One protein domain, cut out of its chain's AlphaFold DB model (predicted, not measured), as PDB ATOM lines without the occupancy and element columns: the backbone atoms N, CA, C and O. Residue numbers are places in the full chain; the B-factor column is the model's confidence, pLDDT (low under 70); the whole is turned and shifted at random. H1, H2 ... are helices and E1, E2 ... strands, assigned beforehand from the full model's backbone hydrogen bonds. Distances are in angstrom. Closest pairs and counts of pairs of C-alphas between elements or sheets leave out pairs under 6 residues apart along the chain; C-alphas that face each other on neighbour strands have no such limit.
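AT A GLANCE: This is residues 7 to 91 of the 91 residues of an uncharacterized protein of Clostridium septicum (UniProt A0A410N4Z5). The domain is a small, elongated sandwich: a strongly twisted sheet of five strands and a smaller sheet of three lie face to face, with the helix H1 at one end of the long axis. E5 runs on into E6 across a break of one residue, and the chain changes from the one sheet to the other at the links E2 to E3, E3 to E4, E5 to E6 and E7 to E8. The printed part has 85 residues, with one named helix and eight named strands in the order H1, E1, E2, E3, E4, E5, E6, E7, E8. The larger sheet runs E1, E2, E8, E4, E5 and the smaller E3, E7, E6, both antiparallel throughout, and the class is mostly strand. The whole is compact, with a radius of gyration of the C-alphas of 13.3 A, and spans 41 by 25 by 20 A.

HOW THE PARTS SIT: H1, residues 7 to 18, only grazes the larger sheet with residues 13 to 18 and the smaller with residues 11 to 16. Every O i to N i+4 pair in it is within hydrogen-bond range. E1, residues 19 to 24, and E2, residues 27 to 32, form a hairpin, with N 22 and O 29 at 2.9 A; E1 is an edge strand. E3, residues 39 to 46, is an edge strand of the smaller sheet. The closest C-alphas of H1 and E3 are those of Leu 15 and Gly 39, 6.7 A apart. E4, residues 50 to 56, and E5, residues 61 to 63, form a second hairpin, with N 62 and O 55 at 2.7 A. E5 runs on into E6, residues 65 to 68, at 32 degrees. E6 and E7, residues 71 to 78, are a third hairpin, with N 65 and O 73 at 2.8 A. E7 is the inner strand of the smaller sheet and is antiparallel to E3 at 155 degrees, with N 43 and O 74 at 2.8 A. E8, residues 82 to 90, has staggered pairing: it pairs with E2 over residues 82 to 85, where N 28 and O 84 are 2.8 A apart, and with E4 over residues 85 to 90, where N 54 and O 87 are 2.9 A apart. In the sandwich, two sheets face to face, the parts that face each other are 9.0 A centre to centre and their best planes 30 degrees apart. Across it, the closest C-alphas of E2 and E7 are those of Val 30 and Val 78, 6.5 A apart, and those of E5 and E7 are Lys 63 and Gly 74, 7.2 A apart. E3 and E8 are apart, for instance.

IN THESE COORDINATES: H1 begins at C-alpha 7, (-22.872, -23.549, 15.075), and measures 16.3 A. E1 measures 16.0 A, E2 16.3 A and E4 16.2 A. E3 measures 23.0 A, from C-alpha 39 at (-27.114, -16.878, 25.748) to C-alpha 46. E5 and E6 are shorter, 6.7 A and 9.3 A. E7 measures 21.4 A. E8, the longest strand by residues, measures 25.9 A and ends at C-alpha 90, (-16.932, 9.448, 38.102).

THE WHOLE: The two C-alphas farthest apart are those of Thr 7 and Asn 91, 43.4 A; Asn 91 is the chain's last residue. The printed part has no cut. No link is long; that from E2 to E3, with 6 residues, is short, and the others are tight. The mean pLDDT of the printed part is 85.0, and the model's confidence is under 70 at residues 7 to 14 and 37 to 38.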
ATOM      1  N   THR A   7     -21.784 -23.470  14.086       57.25
ATOM      2  CA  THR A   7     -22.872 -23.549  15.075       57.25
ATOM      3  C   THR A   7     -22.830 -22.386  16.066       57.25
ATOM      4  O   THR A   7     -23.859 -21.756  16.287       57.25
ATOM      5  N   GLU A   8     -21.648 -22.035  16.582       52.97
ATOM      6  CA  GLU A   8     -21.452 -20.897  17.499       52.97
ATOM      7  C   GLU A   8     -21.817 -19.574  16.815       52.97
ATOM      8  O   GLU A   8     -22.462 -18.707  17.399       52.97
ATOM      9  N   ILE A   9     -21.488 -19.451  15.525       58.56
ATOM     10  CA  ILE A   9     -21.879 -18.302  14.706       58.56
ATOM     11  C   ILE A   9     -23.407 -18.247  14.549       58.56
ATOM     12  O   ILE A   9     -24.004 -17.185  14.698       58.56
ATOM     13  N   ALA A  10     -24.069 -19.376  14.276       56.81
ATOM     14  CA  ALA A  10     -25.523 -19.424  14.133       56.81
ATOM     15  C   ALA A  10     -26.263 -19.110  15.446       56.81
ATOM     16  O   ALA A  10     -27.295 -18.439  15.411       56.81
ATOM     17  N   GLU A  11     -25.751 -19.560  16.592       57.28
ATOM     18  CA  GLU A  11     -26.284 -19.215  17.915       57.28
ATOM     19  C   GLU A  11     -26.092 -17.729  18.215       57.28
ATOM     20  O   GLU A  11     -27.060 -17.061  18.570       57.28
ATOM     21  N   TYR A  12     -24.913 -17.174  17.928       59.62
ATOM     22  CA  TYR A  12     -24.652 -15.738  18.016       59.62
ATOM     23  C   TYR A  12     -25.633 -14.929  17.148       59.62
ATOM     24  O   TYR A  12     -26.312 -14.028  17.638       59.62
ATOM     25  N   TYR A  13     -25.815 -15.296  15.874       60.56
ATOM     26  CA  TYR A  13     -26.792 -14.636  14.996       60.56
ATOM     27  C   TYR A  13     -28.237 -14.780  15.492       60.56
ATOM     28  O   TYR A  13     -29.017 -13.837  15.352       60.56
ATOM     29  N   LYS A  14     -28.617 -15.921  16.079       65.25
ATOM     30  CA  LYS A  14     -29.943 -16.095  16.694       65.25
ATOM     31  C   LYS A  14     -30.124 -15.165  17.891       65.25
ATOM     32  O   LYS A  14     -31.160 -14.512  17.972       65.25
ATOM     33  N   LEU A  15     -29.130 -15.059  18.774       76.31
ATOM     34  CA  LEU A  15     -29.191 -14.178  19.942       76.31
ATOM     35  C   LEU A  15     -29.429 -12.727  19.523       76.31
ATOM     36  O   LEU A  15     -30.396 -12.126  19.980       76.31
ATOM     37  N   TYR A  16     -28.636 -12.191  18.593       72.12
ATOM     38  CA  TYR A  16     -28.814 -10.813  18.115       72.12
ATOM     39  C   TYR A  16     -30.107 -10.598  17.315       72.12
ATOM     40  O   TYR A  16     -30.660  -9.504  17.335       72.12
ATOM     41  N   LYS A  17     -30.611 -11.620  16.611       80.31
ATOM     42  CA  LYS A  17     -31.857 -11.515  15.832       80.31
ATOM     43  C   LYS A  17     -33.108 -11.503  16.714       80.31
ATOM     44  O   LYS A  17     -34.097 -10.867  16.355       80.31
ATOM     45  N   TYR A  18     -33.088 -12.242  17.820       83.56
ATOM     46  CA  TYR A  18     -34.263 -12.455  18.672       83.56
ATOM     47  C   TYR A  18     -34.206 -11.715  20.006       83.56
ATOM     48  O   TYR A  18     -35.179 -11.779  20.758       83.56
ATOM     49  N   THR A  19     -33.110 -11.008  20.282       84.38
ATOM     50  CA  THR A  19     -32.953 -10.180  21.477       84.38
ATOM     51  C   THR A  19     -32.985  -8.704  21.115       84.38
ATOM     52  O   THR A  19     -32.245  -8.245  20.250       84.38
ATOM     53  N   GLU A  20     -33.810  -7.950  21.824       85.94
ATOM     54  CA  GLU A  20     -33.864  -6.497  21.790       85.94
ATOM     55  C   GLU A  20     -33.327  -5.951  23.120       85.94
ATOM     56  O   GLU A  20     -33.753  -6.377  24.197       85.94
ATOM     57  N   LEU A  21     -32.385  -5.007  23.050       84.50
ATOM     58  CA  LEU A  21     -31.900  -4.269  24.215       84.50
ATOM     59  C   LEU A  21     -32.614  -2.922  24.277       84.50
ATOM     60  O   LEU A  21     -32.414  -2.063  23.420       84.50
ATOM     61  N   ILE A  22     -33.441  -2.738  25.303       86.38
ATOM     62  CA  ILE A  22     -34.162  -1.490  25.536       86.38
ATOM     63  C   ILE A  22     -33.381  -0.668  26.554       86.38
ATOM     64  O   ILE A  22     -33.239  -1.064  27.713       86.38
ATOM     65  N   TYR A  23     -32.911   0.498  26.124       83.88
ATOM     66  CA  TYR A  23     -32.194   1.449  26.967       83.88
ATOM     67  C   TYR A  23     -33.173   2.487  27.518       83.88
ATOM     68  O   TYR A  23     -33.891   3.140  26.761       83.88
ATOM     69  N   SER A  24     -33.208   2.655  28.837       81.06
ATOM     70  CA  SER A  24     -34.032   3.671  29.496       81.06
ATOM     71  C   SER A  24     -33.270   4.290  30.657       81.06
ATOM     72  O   SER A  24     -33.013   3.625  31.656       81.06
ATOM     73  N   ASN A  25     -32.916   5.572  30.538       81.00
ATOM     74  CA  ASN A  25     -32.120   6.307  31.524       81.00
ATOM     75  C   ASN A  25     -30.828   5.558  31.898       81.00
ATOM     76  O   ASN A  25     -29.887   5.496  31.116       81.00
ATOM     77  N   ASN A  26     -30.802   4.978  33.095       87.75
ATOM     78  CA  ASN A  26     -29.713   4.206  33.671       87.75
ATOM     79  C   ASN A  26     -30.041   2.707  33.718       87.75
ATOM     80  O   ASN A  26     -29.588   2.012  34.623       87.75
ATOM     81  N   LYS A  27     -30.868   2.205  32.802       89.00
ATOM     82  CA  LYS A  27     -31.269   0.801  32.742       89.00
ATOM     83  C   LYS A  27     -31.159   0.241  31.335       89.00
ATOM     84  O   LYS A  27     -31.409   0.935  30.349       89.00
ATOM     85  N   ILE A  28     -30.856  -1.047  31.283       89.44
ATOM     86  CA  ILE A  28     -30.877  -1.883  30.090       89.44
ATOM     87  C   ILE A  28     -31.816  -3.045  30.387       89.44
ATOM     88  O   ILE A  28     -31.583  -3.808  31.324       89.44
ATOM     89  N   MET A  29     -32.877  -3.181  29.602       90.12
ATOM     90  CA  MET A  29     -33.772  -4.331  29.656       90.12
ATOM     91  C   MET A  29     -33.499  -5.240  28.466       90.12
ATOM     92  O   MET A  29     -33.443  -4.785  27.324       90.12
ATOM     93  N   VAL A  30     -33.377  -6.531  28.742       88.75
ATOM     94  CA  VAL A  30     -33.265  -7.571  27.726       88.75
ATOM     95  C   VAL A  30     -34.664  -8.092  27.414       88.75
ATOM     96  O   VAL A  30     -35.315  -8.683  28.275       88.75
ATOM     97  N   LYS A  31     -35.135  -7.910  26.181       89.06
ATOM     98  CA  LYS A  31     -36.352  -8.560  25.682       89.06
ATOM     99  C   LYS A  31     -36.003  -9.628  24.671       89.06
ATOM    100  O   LYS A  31     -35.226  -9.388  23.757       89.06
ATOM    101  N   CYS A  32     -36.602 -10.797  24.825       87.69
ATOM    102  CA  CYS A  32     -36.435 -11.914  23.908       87.69
ATOM    103  C   CYS A  32     -37.778 -12.218  23.242       87.69
ATOM    104  O   CYS A  32     -38.789 -12.384  23.926       87.69
ATOM    105  N   ASN A  33     -37.779 -12.333  21.914       84.50
ATOM    106  CA  ASN A  33     -38.966 -12.703  21.134       84.50
ATOM    107  C   ASN A  33     -39.158 -14.226  21.025       84.50
ATOM    108  O   ASN A  33     -40.205 -14.688  20.578       84.50
ATOM    109  N   GLU A  34     -38.166 -15.003  21.460       80.00
ATOM    110  CA  GLU A  34     -38.214 -16.460  21.566       80.00
ATOM    111  C   GLU A  34     -37.581 -16.921  22.883       80.00
ATOM    112  O   GLU A  34     -36.926 -16.153  23.593       80.00
ATOM    113  N   ASN A  35     -37.782 -18.196  23.218       74.50
ATOM    114  CA  ASN A  35     -37.224 -18.788  24.424       74.50
ATOM    115  C   ASN A  35     -35.732 -19.097  24.210       74.50
ATOM    116  O   ASN A  35     -35.367 -20.136  23.662       74.50
ATOM    117  N   ILE A  36     -34.873 -18.163  24.610       74.69
ATOM    118  CA  ILE A  36     -33.417 -18.284  24.525       74.69
ATOM    119  C   ILE A  36     -32.907 -18.901  25.829       74.69
ATOM    120  O   ILE A  36     -33.179 -18.390  26.912       74.69
ATOM    121  N   SER A  37     -32.166 -20.004  25.731       67.50
ATOM    122  CA  SER A  37     -31.534 -20.655  26.884       67.50
ATOM    123  C   SER A  37     -30.030 -20.389  26.866       67.50
ATOM    124  O   SER A  37     -29.382 -20.685  25.868       67.50
ATOM    125  N   ASN A  38     -29.483 -19.862  27.969       69.19
ATOM    126  CA  ASN A  38     -28.041 -19.684  28.216       69.19
ATOM    127  C   ASN A  38     -27.258 -18.888  27.150       69.19
ATOM    128  O   ASN A  38     -26.122 -19.232  26.836       69.19
ATOM    129  N   GLY A  39     -27.840 -17.814  26.611       81.44
ATOM    130  CA  GLY A  39     -27.114 -16.878  25.748       81.44
ATOM    131  C   GLY A  39     -26.398 -15.782  26.536       81.44
ATOM    132  O   GLY A  39     -26.917 -15.314  27.552       81.44
ATOM    133  N   GLU A  40     -25.260 -15.318  26.031       85.94
ATOM    134  CA  GLU A  40     -24.584 -14.104  26.494       85.94
ATOM    135  C   GLU A  40     -24.500 -13.097  25.341       85.94
ATOM    136  O   GLU A  40     -24.287 -13.471  24.186       85.94
ATOM    137  N   LEU A  41     -24.720 -11.818  25.644       85.31
ATOM    138  CA  LEU A  41     -24.575 -10.716  24.699       85.31
ATOM    139  C   LEU A  41     -23.488  -9.774  25.172       85.31
ATOM    140  O   LEU A  41     -23.503  -9.307  26.312       85.31
ATOM    141  N   THR A  42     -22.593  -9.431  24.256       87.25
ATOM    142  CA  THR A  42     -21.647  -8.349  24.463       87.25
ATOM    143  C   THR A  42     -22.359  -7.015  24.268       87.25
ATOM    144  O   THR A  42     -22.945  -6.767  23.209       87.25
ATOM    145  N   ILE A  43     -22.287  -6.149  25.275       87.31
ATOM    146  CA  ILE A  43     -22.737  -4.764  25.185       87.31
ATOM    147  C   ILE A  43     -21.547  -3.813  25.175       87.31
ATOM    148  O   ILE A  43     -20.552  -4.040  25.866       87.31
ATOM    149  N   GLU A  44     -21.678  -2.728  24.419       89.75
ATOM    150  CA  GLU A  44     -20.754  -1.598  24.420       89.75
ATOM    151  C   GLU A  44     -21.509  -0.355  24.900       89.75
ATOM    152  O   GLU A  44     -22.585  -0.042  24.388       89.75
ATOM    153  N   LEU A  45     -20.948   0.350  25.880       88.81
ATOM    154  CA  LEU A  45     -21.436   1.642  26.348       88.81
ATOM    155  C   LEU A  45     -20.382   2.711  26.088       88.81
ATOM    156  O   LEU A  45     -19.210   2.530  26.417       88.81
ATOM    157  N   GLU A  46     -20.820   3.839  25.538       90.31
ATOM    158  CA  GLU A  46     -19.995   5.030  25.377       90.31
ATOM    159  C   GLU A  46     -20.424   6.085  26.401       90.31
ATOM    160  O   GLU A  46     -21.542   6.595  26.342       90.31
ATOM    161  N   VAL A  47     -19.567   6.365  27.383       87.25
ATOM    162  CA  VAL A  47     -19.862   7.271  28.499       87.25
ATOM    163  C   VAL A  47     -18.664   8.174  28.753       87.25
ATOM    164  O   VAL A  47     -17.578   7.712  29.105       87.25
ATOM    165  N   GLU A  48     -18.878   9.479  28.604       87.44
ATOM    166  CA  GLU A  48     -17.851  10.476  28.885       87.44
ATOM    167  C   GLU A  48     -17.529  10.551  30.380       87.44
ATOM    168  O   GLU A  48     -18.423  10.524  31.228       87.44
ATOM    169  N   LYS A  49     -16.241  10.725  30.700       86.62
ATOM    170  CA  LYS A  49     -15.748  10.982  32.070       86.62
ATOM    171  C   LYS A  49     -16.066   9.870  33.082       86.62
ATOM    172  O   LYS A  49     -15.957  10.091  34.290       86.62
ATOM    173  N   ALA A  50     -16.420   8.674  32.616       90.06
ATOM    174  CA  ALA A  50     -16.560   7.505  33.470       90.06
ATOM    175  C   ALA A  50     -15.177   6.941  33.824       90.06
ATOM    176  O   ALA A  50     -14.351   6.681  32.952       90.06
ATOM    177  N   LYS A  51     -14.934   6.713  35.114       91.50
ATOM    178  CA  LYS A  51     -13.778   5.952  35.599       91.50
ATOM    179  C   LYS A  51     -14.066   4.456  35.538       91.50
ATOM    180  O   LYS A  51     -13.245   3.673  35.070       91.50
ATOM    181  N   GLU A  52     -15.240   4.067  36.026       94.31
ATOM    182  CA  GLU A  52     -15.713   2.686  36.041       94.31
ATOM    183  C   GLU A  52     -17.207   2.653  35.728       94.31
ATOM    184  O   GLU A  52     -17.949   3.556  36.118       94.31
ATOM    185  N   ILE A  53     -17.643   1.596  35.046       93.44
ATOM    186  CA  ILE A  53     -19.056   1.332  34.793       93.44
ATOM    187  C   ILE A  53     -19.374  -0.076  35.264       93.44
ATOM    188  O   ILE A  53     -18.634  -1.021  34.974       93.44
ATOM    189  N   PHE A  54     -20.489  -0.208  35.970       95.06
ATOM    190  CA  PHE A  54     -21.035  -1.491  36.373       95.06
ATOM    191  C   PHE A  54     -22.449  -1.650  35.835       95.06
ATOM    192  O   PHE A  54     -23.246  -0.713  35.848       95.06
ATOM    193  N   LEU A  55     -22.764  -2.864  35.403       94.19
ATOM    194  CA  LEU A  55     -24.133  -3.307  35.197       94.19
ATOM    195  C   LEU A  55     -24.528  -4.180  36.369       94.19
ATOM    196  O   LEU A  55     -23.763  -5.061  36.755       94.19
ATOM    197  N   TYR A  56     -25.706  -3.979  36.936       94.94
ATOM    198  CA  TYR A  56     -26.126  -4.796  38.066       94.94
ATOM    199  C   TYR A  56     -27.624  -5.046  38.095       94.94
ATOM    200  O   TYR A  56     -28.437  -4.199  37.725       94.94
ATOM    201  N   ASN A  57     -27.980  -6.221  38.587       92.81
ATOM    202  CA  ASN A  57     -29.346  -6.618  38.884       92.81
ATOM    203  C   ASN A  57     -29.384  -7.244  40.288       92.81
ATOM    204  O   ASN A  57     -28.450  -7.087  41.073       92.81
ATOM    205  N   THR A  58     -30.470  -7.932  40.639       90.19
ATOM    206  CA  THR A  58     -30.595  -8.580  41.955       90.19
ATOM    207  C   THR A  58     -29.650  -9.769  42.154       90.19
ATOM    208  O   THR A  58     -29.429 -10.175  43.290       90.19
ATOM    209  N   ASN A  59     -29.115 -10.340  41.074       89.69
ATOM    210  CA  ASN A  59     -28.370 -11.599  41.069       89.69
ATOM    211  C   ASN A  59     -26.870 -11.410  40.804       89.69
ATOM    212  O   ASN A  59     -26.067 -12.238  41.228       89.69
ATOM    213  N   GLU A  60     -26.477 -10.354  40.090       92.38
ATOM    214  CA  GLU A  60     -25.091 -10.126  39.683       92.38
ATOM    215  C   GLU A  60     -24.733  -8.641  39.558       92.38
ATOM    216  O   GLU A  60     -25.589  -7.779  39.346       92.38
ATOM    217  N   ARG A  61     -23.431  -8.360  39.669       95.25
ATOM    218  CA  ARG A  61     -22.818  -7.053  39.423       95.25
ATOM    219  C   ARG A  61     -21.595  -7.243  38.535       95.25
ATOM    220  O   ARG A  61     -20.595  -7.821  38.955       95.25
ATOM    221  N   ILE A  62     -21.690  -6.759  37.307       94.38
ATOM    222  CA  ILE A  62     -20.733  -6.955  36.223       94.38
ATOM    223  C   ILE A  62     -19.952  -5.658  36.046       94.38
ATOM    224  O   ILE A  62     -20.536  -4.606  35.794       94.38
ATOM    225  N   LYS A  63     -18.627  -5.721  36.172       96.06
ATOM    226  CA  LYS A  63     -17.750  -4.593  35.849       96.06
ATOM    227  C   LYS A  63     -17.475  -4.581  34.350       96.06
ATOM    228  O   LYS A  63     -17.007  -5.583  33.816       96.06
ATOM    229  N   LEU A  64     -17.713  -3.449  33.693       93.81
ATOM    230  CA  LEU A  64     -17.359  -3.285  32.288       93.81
ATOM    231  C   LEU A  64     -15.872  -2.962  32.136       93.81
ATOM    232  O   LEU A  64     -15.291  -2.200  32.913       93.81
ATOM    233  N   SER A  65     -15.262  -3.541  31.110       94.56
ATOM    234  CA  SER A  65     -13.868  -3.307  30.751       94.56
ATOM    235  C   SER A  65     -13.760  -2.057  29.886       94.56
ATOM    236  O   SER A  65     -14.430  -1.955  28.863       94.56
ATOM    237  N   ASN A  66     -12.906  -1.110  30.273       93.44
ATOM    238  CA  ASN A  66     -12.589   0.041  29.432       93.44
ATOM    239  C   ASN A  66     -11.721  -0.422  28.249       93.44
ATOM    240  O   ASN A  66     -10.664  -1.020  28.456       93.44
ATOM    241  N   ILE A  67     -12.177  -0.155  27.026       90.62
ATOM    242  CA  ILE A  67     -11.459  -0.496  25.789       90.62
ATOM    243  C   ILE A  67     -10.914   0.733  25.054       90.62
ATOM    244  O   ILE A  67      -9.976   0.597  24.268       90.62
ATOM    245  N   LYS A  68     -11.485   1.923  25.291       87.62
ATOM    246  CA  LYS A  68     -11.034   3.238  24.796       87.62
ATOM    247  C   LYS A  68     -11.515   4.331  25.754       87.62
ATOM    248  O   LYS A  68     -12.425   4.084  26.531       87.62
ATOM    249  N   GLU A  69     -10.976   5.545  25.612       83.62
ATOM    250  CA  GLU A  69     -11.203   6.716  26.485       83.62
ATOM    251  C   GLU A  69     -12.622   6.828  27.076       83.62
ATOM    252  O   GLU A  69     -12.746   7.001  28.283       83.62
ATOM    253  N   ASN A  70     -13.669   6.609  26.271       88.50
ATOM    254  CA  ASN A  70     -15.065   6.634  26.724       88.50
ATOM    255  C   ASN A  70     -15.850   5.343  26.440       88.50
ATOM    256  O   ASN A  70     -17.059   5.336  26.623       88.50
ATOM    257  N   LYS A  71     -15.218   4.262  25.969       91.62
ATOM    258  CA  LYS A  71     -15.916   3.029  25.558       91.62
ATOM    259  C   LYS A  71     -15.650   1.888  26.524       91.62
ATOM    260  O   LYS A  71     -14.499   1.548  26.805       91.62
ATOM    261  N   PHE A  72     -16.731   1.259  26.962       91.44
ATOM    262  CA  PHE A  72     -16.735   0.172  27.926       91.44
ATOM    263  C   PHE A  72     -17.486  -1.025  27.359       91.44
ATOM    264  O   PHE A  72     -18.544  -0.855  26.763       91.44
ATOM    265  N   ILE A  73     -16.954  -2.225  27.569       93.69
ATOM    266  CA  ILE A  73     -17.521  -3.470  27.053       93.69
ATOM    267  C   ILE A  73     -17.739  -4.485  28.174       93.69
ATOM    268  O   ILE A  73     -16.950  -4.561  29.120       93.69
ATOM    269  N   GLY A  74     -18.790  -5.287  28.068       89.62
ATOM    270  CA  GLY A  74     -19.001  -6.427  28.954       89.62
ATOM    271  C   GLY A  74     -20.110  -7.336  28.462       89.62
ATOM    272  O   GLY A  74     -20.842  -6.997  27.536       89.62
ATOM    273  N   GLU A  75     -20.205  -8.503  29.076       91.12
ATOM    274  CA  GLU A  75     -21.150  -9.545  28.693       91.12
ATOM    275  C   GLU A  75     -22.308  -9.584  29.686       91.12
ATOM    276  O   GLU A  75     -22.102  -9.499  30.898       91.12
ATOM    277  N   ILE A  76     -23.532  -9.691  29.172       88.50
ATOM    278  CA  ILE A  76     -24.746  -9.869  29.969       88.50
ATOM    279  C   ILE A  76     -25.473 -11.137  29.551       88.50
ATOM    280  O   ILE A  76     -25.504 -11.499  28.375       88.50
ATOM    281  N   LYS A  77     -26.137 -11.778  30.511       87.94
ATOM    282  CA  LYS A  77     -26.993 -12.930  30.225       87.94
ATOM    283  C   LYS A  77     -28.264 -12.505  29.502       87.94
ATOM    284  O   LYS A  77     -28.956 -11.577  29.938       87.94
ATOM    285  N   VAL A  78     -28.602 -13.249  28.454       86.62
ATOM    286  CA  VAL A  78     -29.832 -13.114  27.673       86.62
ATOM    287  C   VAL A  78     -30.955 -13.864  28.374       86.62
ATOM    288  O   VAL A  78     -31.226 -15.030  28.101       86.62
ATOM    289  N   ILE A  79     -31.584 -13.189  29.330       86.81
ATOM    290  CA  ILE A  79     -32.739 -13.699  30.067       86.81
ATOM    291  C   ILE A  79     -33.900 -12.751  29.786       86.81
ATOM    292  O   ILE A  79     -33.776 -11.541  29.977       86.81
ATOM    293  N   ASN A  80     -35.022 -13.292  29.312       87.81
ATOM    294  CA  ASN A  80     -36.166 -12.477  28.919       87.81
ATOM    295  C   ASN A  80     -36.699 -11.646  30.099       87.81
ATOM    296  O   ASN A  80     -36.919 -12.182  31.184       87.81
ATOM    297  N   ASN A  81     -36.936 -10.355  29.863       88.31
ATOM    298  CA  ASN A  81     -37.333  -9.346  30.850       88.31
ATOM    299  C   ASN A  81     -36.330  -9.126  31.992       88.31
ATOM    300  O   ASN A  81     -36.690  -8.541  33.013       88.31
ATOM    301  N   ASN A  82     -35.081  -9.571  31.845       89.50
ATOM    302  CA  ASN A  82     -34.048  -9.235  32.812       89.50
ATOM    303  C   ASN A  82     -33.644  -7.766  32.652       89.50
ATOM    304  O   ASN A  82     -33.480  -7.271  31.533       89.50
ATOM    305  N   GLU A  83     -33.471  -7.075  33.772       92.44
ATOM    306  CA  GLU A  83     -33.076  -5.669  33.812       92.44
ATOM    307  C   GLU A  83     -31.716  -5.533  34.480       92.44
ATOM    308  O   GLU A  83     -31.503  -6.063  35.568       92.44
ATOM    309  N   TYR A  84     -30.830  -4.750  33.872       93.62
ATOM    310  CA  TYR A  84     -29.594  -4.292  34.484       93.62
ATOM    311  C   TYR A  84     -29.661  -2.783  34.683       93.62
ATOM    312  O   TYR A  84     -29.956  -2.034  33.754       93.62
ATOM    313  N   ASN A  85     -29.356  -2.326  35.888       94.88
ATOM    314  CA  ASN A  85     -29.075  -0.927  36.163       94.88
ATOM    315  C   ASN A  85     -27.624  -0.618  35.785       94.88
ATOM    316  O   ASN A  85     -26.746  -1.466  35.928       94.88
ATOM    317  N   ILE A  86     -27.382   0.609  35.348       93.81
ATOM    318  CA  ILE A  86     -26.078   1.153  34.993       93.81
ATOM    319  C   ILE A  86     -25.623   2.037  36.155       93.81
ATOM    320  O   ILE A  86     -26.281   3.017  36.508       93.81
ATOM    321  N   GLU A  87     -24.493   1.688  36.751       94.56
ATOM    322  CA  GLU A  87     -23.789   2.496  37.743       94.56
ATOM    323  C   GLU A  87     -22.536   3.081  37.095       94.56
ATOM    324  O   GLU A  87     -21.700   2.342  36.575       94.56
ATOM    325  N   ILE A  88     -22.407   4.407  37.132       93.44
ATOM    326  CA  ILE A  88     -21.264   5.135  36.576       93.44
ATOM    327  C   ILE A  88     -20.500   5.759  37.738       93.44
ATOM    328  O   ILE A  88     -21.024   6.620  38.445       93.44
ATOM    329  N   ILE A  89     -19.250   5.347  37.914       93.31
ATOM    330  CA  ILE A  89     -18.328   5.966  38.861       93.31
ATOM    331  C   ILE A  89     -17.554   7.047  38.117       93.31
ATOM    332  O   ILE A  89     -16.846   6.765  37.148       93.31
ATOM    333  N   THR A  90     -17.695   8.286  38.576       89.88
ATOM    334  CA  THR A  90     -16.932   9.448  38.102       89.88
ATOM    335  C   THR A  90     -15.846   9.802  39.126       89.88
ATOM    336  O   THR A  90     -15.904   9.337  40.266       89.88
ATOM    337  N   ASN A  91     -14.812  10.538  38.704       74.62
ATOM    338  CA  ASN A  91     -13.795  11.080  39.618       74.62
ATOM    339  C   ASN A  91     -14.324  12.287  40.394       74.62
ATOM    340  O   ASN A  91     -15.080  13.078  39.786       74.62
TER     341      ASN A  91